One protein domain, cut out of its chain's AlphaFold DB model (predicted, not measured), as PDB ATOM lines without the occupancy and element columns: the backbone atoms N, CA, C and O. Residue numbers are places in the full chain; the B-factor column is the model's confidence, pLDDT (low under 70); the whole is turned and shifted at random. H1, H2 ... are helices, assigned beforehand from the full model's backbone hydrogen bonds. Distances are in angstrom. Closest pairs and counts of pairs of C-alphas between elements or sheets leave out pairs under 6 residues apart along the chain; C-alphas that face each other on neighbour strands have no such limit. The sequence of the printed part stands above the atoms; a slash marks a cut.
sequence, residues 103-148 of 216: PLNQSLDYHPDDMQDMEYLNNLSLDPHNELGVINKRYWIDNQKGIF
ATOM      1  N   PRO A 103     345.974  72.535  30.966       62.44
ATOM      2  CA  PRO A 103     345.456  73.469  29.966       62.44
ATOM      3  C   PRO A 103     344.782  74.683  30.622       62.44
ATOM      4  O   PRO A 103     344.147  74.543  31.664       62.44
ATOM      5  N   LEU A 104     344.839  75.854  29.972       60.34
ATOM      6  CA  LEU A 104     344.284  77.124  30.483       60.34
ATOM      7  C   LEU A 104     342.788  77.069  30.864       60.34
ATOM      8  O   LEU A 104     342.331  77.890  31.651       60.34
ATOM      9  N   ASN A 105     342.035  76.121  30.298       58.59
ATOM     10  CA  ASN A 105     340.571  76.076  30.354       58.59
ATOM     11  C   ASN A 105     340.008  75.060  31.364       58.59
ATOM     12  O   ASN A 105     338.818  74.758  31.309       58.59
ATOM     13  N   GLN A 106     340.832  74.493  32.249       62.22
ATOM     14  CA  GLN A 106     340.383  73.502  33.229       62.22
ATOM     15  C   GLN A 106     340.431  74.072  34.648       62.22
ATOM     16  O   GLN A 106     341.425  74.684  35.040       62.22
ATOM     17  N   SER A 107     339.352  73.868  35.416       59.84
ATOM     18  CA  SER A 107     339.303  74.230  36.833       59.84
ATOM     19  C   SER A 107     340.382  73.481  37.606       59.84
ATOM     20  O   SER A 107     340.714  72.328  37.314       59.84
ATOM     21  N   LEU A 108     340.958  74.169  38.579       61.19
ATOM     22  CA  LEU A 108     342.139  73.706  39.271       61.19
ATOM     23  C   LEU A 108     341.742  73.248  40.672       61.19
ATOM     24  O   LEU A 108     341.454  74.082  41.524       61.19
ATOM     25  N   ASP A 109     341.739  71.937  40.901       60.94
ATOM     26  CA  ASP A 109     341.669  71.377  42.254       60.94
ATOM     27  C   ASP A 109     343.066  71.485  42.879       60.94
ATOM     28  O   ASP A 109     343.886  70.572  42.754       60.94
ATOM     29  N   TYR A 110     343.375  72.651  43.443       66.56
ATOM     30  CA  TYR A 110     344.611  72.886  44.191       66.56
ATOM     31  C   TYR A 110     344.406  72.667  45.683       66.56
ATOM     32  O   TYR A 110     343.303  72.862  46.200       66.56
ATOM     33  N   HIS A 111     345.487  72.320  46.383       70.69
ATOM     34  CA  HIS A 111     345.494  72.421  47.834       70.69
ATOM     35  C   HIS A 111     345.424  73.912  48.231       70.69
ATOM     36  O   HIS A 111     345.999  74.747  47.529       70.69
ATOM     37  N   PRO A 112     344.745  74.290  49.330       68.38
ATOM     38  CA  PRO A 112     344.709  75.680  49.793       68.38
ATOM     39  C   PRO A 112     346.098  76.319  49.946       68.38
ATOM     40  O   PRO A 112     346.274  77.478  49.575       68.38
ATOM     41  N   ASP A 113     347.089  75.552  50.406       71.12
ATOM     42  CA  ASP A 113     348.480  76.019  50.531       71.12
ATOM     43  C   ASP A 113     349.089  76.388  49.164       71.12
ATOM     44  O   ASP A 113     349.739  77.426  49.033       71.12
ATOM     45  N   ASP A 114     348.779  75.629  48.103       75.75
ATOM     46  CA  ASP A 114     349.243  75.939  46.744       75.75
ATOM     47  C   ASP A 114     348.655  77.271  46.241       75.75
ATOM     48  O   ASP A 114     349.273  77.967  45.432       75.75
ATOM     49  N   MET A 115     347.447  77.649  46.686       79.75
ATOM     50  CA  MET A 115     346.830  78.919  46.286       79.75
ATOM     51  C   MET A 115     347.591  80.119  46.850       79.75
ATOM     52  O   MET A 115     347.801  81.094  46.121       79.75
ATOM     53  N   GLN A 116     348.019  80.040  48.111       85.12
ATOM     54  CA  GLN A 116     348.790  81.098  48.760       85.12
ATOM     55  C   GLN A 116     350.169  81.253  48.108       85.12
ATOM     56  O   GLN A 116     350.564  82.369  47.755       85.12
ATOM     57  N   ASP A 117     350.854  80.138  47.852       85.25
ATOM     58  CA  ASP A 117     352.132  80.132  47.140       85.25
ATOM     59  C   ASP A 117     351.988  80.737  45.743       85.25
ATOM     60  O   ASP A 117     352.790  81.569  45.321       85.25
ATOM     61  N   MET A 118     350.921  80.397  45.018       83.19
ATOM     62  CA  MET A 118     350.670  80.958  43.693       83.19
ATOM     63  C   MET A 118     350.399  82.462  43.692       83.19
ATOM     64  O   MET A 118     350.785  83.144  42.736       83.19
ATOM     65  N   GLU A 119     349.724  82.991  44.710       88.62
ATOM     66  CA  GLU A 119     349.532  84.432  44.863       88.62
ATOM     67  C   GLU A 119     350.865  85.132  45.144       88.62
ATOM     68  O   GLU A 119     351.195  86.118  44.479       88.62
ATOM     69  N   TYR A 120     351.677  84.574  46.042       89.12
ATOM     70  CA  TYR A 120     353.021  85.071  46.315       89.12
ATOM     71  C   TYR A 120     353.889  85.080  45.045       89.12
ATOM     72  O   TYR A 120     354.412  86.128  44.659       89.12
ATOM     73  N   LEU A 121     353.961  83.953  44.326       88.12
ATOM     74  CA  LEU A 121     354.739  83.797  43.089       88.12
ATOM     75  C   LEU A 121     354.299  84.763  41.975       88.12
ATOM     76  O   LEU A 121     355.111  85.137  41.131       88.12
ATOM     77  N   ASN A 122     353.028  85.175  41.938       88.94
ATOM     78  CA  ASN A 122     352.534  86.165  40.973       88.94
ATOM     79  C   ASN A 122     353.034  87.587  41.255       88.94
ATOM     80  O   ASN A 122     353.153  88.388  40.320       88.94
ATOM     81  N   ASN A 123     353.281  87.895  42.528       90.31
ATOM     82  CA  ASN A 123     353.624  89.229  43.016       90.31
ATOM     83  C   ASN A 123     355.137  89.463  43.125       90.31
ATOM     84  O   ASN A 123     355.562  90.583  43.408       90.31
ATOM     85  N   LEU A 124     355.952  88.436  42.873       89.62
ATOM     86  CA  LEU A 124     357.400  88.580  42.762       89.62
ATOM     87  C   LEU A 124     357.791  89.510  41.605       89.62
ATOM     88  O   LEU A 124     357.013  89.763  40.683       89.62
ATOM     89  N   SER A 125     359.033  89.994  41.626       89.06
ATOM     90  CA  SER A 125     359.614  90.694  40.474       89.06
ATOM     91  C   SER A 125     359.490  89.840  39.207       89.06
ATOM     92  O   SER A 125     359.513  88.615  39.277       89.06
ATOM     93  N   LEU A 126     359.355  90.471  38.039       86.62
ATOM     94  CA  LEU A 126     359.433  89.787  36.742       86.62
ATOM     95  C   LEU A 126     360.840  89.825  36.139       86.62
ATOM     96  O   LEU A 126     361.039  89.271  35.061       86.62
ATOM     97  N   ASP A 127     361.793  90.490  36.799       86.88
ATOM     98  CA  ASP A 127     363.176  90.575  36.338       86.88
ATOM     99  C   ASP A 127     363.865  89.208  36.461       86.88
ATOM    100  O   ASP A 127     364.161  88.778  37.577       86.88
ATOM    101  N   PRO A 128     364.149  88.515  35.345       80.06
ATOM    102  CA  PRO A 128     364.721  87.178  35.389       80.06
ATOM    103  C   PRO A 128     366.197  87.165  35.802       80.06
ATOM    104  O   PRO A 128     366.724  86.088  36.054       80.06
ATOM    105  N   HIS A 129     366.870  88.320  35.867       81.75
ATOM    106  CA  HIS A 129     368.221  88.409  36.431       81.75
ATOM    107  C   HIS A 129     368.211  88.375  37.966       81.75
ATOM    108  O   HIS A 129     369.253  88.174  38.586       81.75
ATOM    109  N   ASN A 130     367.035  88.525  38.582       78.38
ATOM    110  CA  ASN A 130     366.811  88.224  39.985       78.38
ATOM    111  C   ASN A 130     366.379  86.753  40.127       78.38
ATOM    112  O   ASN A 130     365.482  86.297  39.416       78.38
ATOM    113  N   GLU A 131     366.967  86.025  41.078       69.44
ATOM    114  CA  GLU A 131     366.588  84.642  41.417       69.44
ATOM    115  C   GLU A 131     365.072  84.520  41.671       69.44
ATOM    116  O   GLU A 131     364.423  83.597  41.175       69.44
ATOM    117  N   LEU A 132     364.475  85.528  42.319       79.12
ATOM    118  CA  LEU A 132     363.032  85.597  42.569       79.12
ATOM    119  C   LEU A 132     362.199  85.791  41.294       79.12
ATOM    120  O   LEU A 132     361.041  85.381  41.244       79.12
ATOM    121  N   GLY A 133     362.759  86.411  40.253       83.50
ATOM    122  CA  GLY A 133     362.041  86.600  38.995       83.50
ATOM    123  C   GLY A 133     361.963  85.332  38.159       83.50
ATOM    124  O   GLY A 133     360.959  85.106  37.482       83.50
ATOM    125  N   VAL A 134     362.960  84.451  38.274       84.62
ATOM    126  CA  VAL A 134     362.919  83.121  37.653       84.62
ATOM    127  C   VAL A 134     361.800  82.278  38.246       84.62
ATOM    128  O   VAL A 134     361.221  81.491  37.513       84.62
ATOM    129  N   ILE A 135     361.441  82.434  39.521       86.12
ATOM    130  CA  ILE A 135     360.307  81.705  40.111       86.12
ATOM    131  C   ILE A 135     358.973  82.443  39.992       86.12
ATOM    132  O   ILE A 135     357.949  81.911  40.407       86.12
ATOM    133  N   ASN A 136     358.920  83.620  39.367       88.94
ATOM    134  CA  ASN A 136     357.643  84.277  39.137       88.94
ATOM    135  C   ASN A 136     356.732  83.389  38.272       88.94
ATOM    136  O   ASN A 136     357.094  82.987  37.164       88.94
ATOM    137  N   LYS A 137     355.510  83.117  38.738       82.88
ATOM    138  CA  LYS A 137     354.551  82.261  38.017       82.88
ATOM    139  C   LYS A 137     354.291  82.756  36.591       82.88
ATOM    140  O   LYS A 137     354.227  81.956  35.660       82.88
ATOM    141  N   ARG A 138     354.171  84.073  36.395       84.88
ATOM    142  CA  ARG A 138     353.921  84.680  35.077       84.88
ATOM    143  C   ARG A 138     355.089  84.502  34.121       84.88
ATOM    144  O   ARG A 138     354.878  84.496  32.910       84.88
ATOM    145  N   TYR A 139     356.302  84.326  34.644       83.75
ATOM    146  CA  TYR A 139     357.441  83.977  33.813       83.75
ATOM    147  C   TYR A 139     357.153  82.653  33.093       83.75
ATOM    148  O   TYR A 139     357.376  82.561  31.895       83.75
ATOM    149  N   TRP A 140     356.555  81.658  33.739       84.06
ATOM    150  CA  TRP A 140     356.337  80.336  33.142       84.06
ATOM    151  C   TRP A 140     354.945  80.122  32.537       84.06
ATOM    152  O   TRP A 140     354.424  79.007  32.530       84.06
ATOM    153  N   ILE A 141     354.344  81.176  31.988       83.06
ATOM    154  CA  ILE A 141     353.142  81.057  31.159       83.06
ATOM    155  C   ILE A 141     353.567  80.849  29.702       83.06
ATOM    156  O   ILE A 141     354.353  81.624  29.158       83.06
ATOM    157  N   ASP A 142     353.031  79.811  29.063       80.06
ATOM    158  CA  ASP A 142     353.201  79.532  27.638       80.06
ATOM    159  C   ASP A 142     351.822  79.509  26.963       80.06
ATOM    160  O   ASP A 142     350.947  78.718  27.311       80.06
ATOM    161  N   ASN A 143     351.618  80.367  25.965       74.06
ATOM    162  CA  ASN A 143     350.315  80.503  25.305       74.06
ATOM    163  C   ASN A 143     349.862  79.226  24.572       74.06
ATOM    164  O   ASN A 143     348.669  79.049  24.342       74.06
ATOM    165  N   GLN A 144     350.791  78.345  24.192       76.31
ATOM    166  CA  GLN A 144     350.496  77.071  23.532       76.31
ATOM    167  C   GLN A 144     350.491  75.907  24.526       76.31
ATOM    168  O   GLN A 144     349.749  74.940  24.353       76.31
ATOM    169  N   LYS A 145     351.334  75.989  25.561       72.62
ATOM    170  CA  LYS A 145     351.572  74.911  26.524       72.62
ATOM    171  C   LYS A 145     351.004  75.187  27.921       72.62
ATOM    172  O   LYS A 145     351.348  74.482  28.858       72.62
ATOM    173  N   GLY A 146     350.123  76.159  28.083       78.69
ATOM    174  CA  GLY A 146     349.448  76.401  29.354       78.69
ATOM    175  C   GLY A 146     350.349  77.013  30.429       78.69
ATOM    176  O   GLY A 146     351.300  77.744  30.148       78.69
ATOM    177  N   ILE A 147     350.000  76.755  31.688       81.31
ATOM    178  CA  ILE A 147     350.639  77.379  32.851       81.31
ATOM    179  C   ILE A 147     351.501  76.339  33.559       81.31
ATOM    180  O   ILE A 147     351.011  75.274  33.938       81.31
ATOM    181  N   PHE A 148     352.772  76.674  33.776       85.75
ATOM    182  CA  PHE A 148     353.675  75.902  34.620       85.75
ATOM    183  C   PHE A 148     353.824  76.626  35.955       85.75
ATOM    184  O   PHE A 148     354.117  77.819  35.983       85.75
TER     185      PHE A 148
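This is residues 103 to 148 of the 216 residues of an uncharacterized protein of Conidiobolus coronatus (strain ATCC 28846 / CBS 209.66 / NRRL 28638) (UniProt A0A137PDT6). One helix of 12 residues, H1, makes one side of a flat, open ring of chain; beyond it the chain folds back through two one-turn helices, H2 and H3, and H3 packs on the later part of H1. Residues 106 to 116, of which 112 to 116 belong to H1, stand free, and past H3 a small antiparallel pairing of residues 141 to 142 with 146 to 147 turns the chain back. The printed part has 46 residues with three named helices, in the order H1, H2, H3, and no named strand; the class is all helix, though under half of the residues, 20 of 46, are in named elements. It is only just loose, close to compact, with a radius of gyration of the C-alphas of 11.5 A and spans of 32 by 27 by 11 A.

Find C-alpha 112 at (344.709, 75.680, 49.793); from there H1, residues 112 to 123, runs 17.6 A to C-alpha 123 at (353.624, 89.229, 43.016). Further on, H2 takes residues 131 to 134, 5.5 A long. H3, residues 137 to 140, is also 5.5 A long and ends at C-alpha 140, (356.337, 80.336, 33.142).

Look at Asn 122 and Lys 137: their C-alphas, 5.3 A apart, are the closest of H1 and H3, which touch, H1 with residues 118 to 122 alone. H1 and H2 are near each other, with 5 pairs of C-alphas within 10 A. H2 and H3 are close but not clearly touching; their closest C-alphas, of Gly 133 and Tyr 139, are 7.4 A apart. In H1 every O i to N i+4 pair is within hydrogen-bond range; H2 and H3 are too short for such a pair, and each has its one O i to N i+3 pair within range.

The two C-alphas farthest apart, of Ser 107 and His 129, are 32.2 A from each other, while those of Pro 103 and Phe 148, first and last printed, are 9.8 A apart. The printed part has no cut; the link from H1 to H2 is short, and that from H2 to H3 is tight. In the B-factor column the model's mean pLDDT of the printed part is 78.4, and you will find values under 70 at residues 103 to 110, 112 and 131.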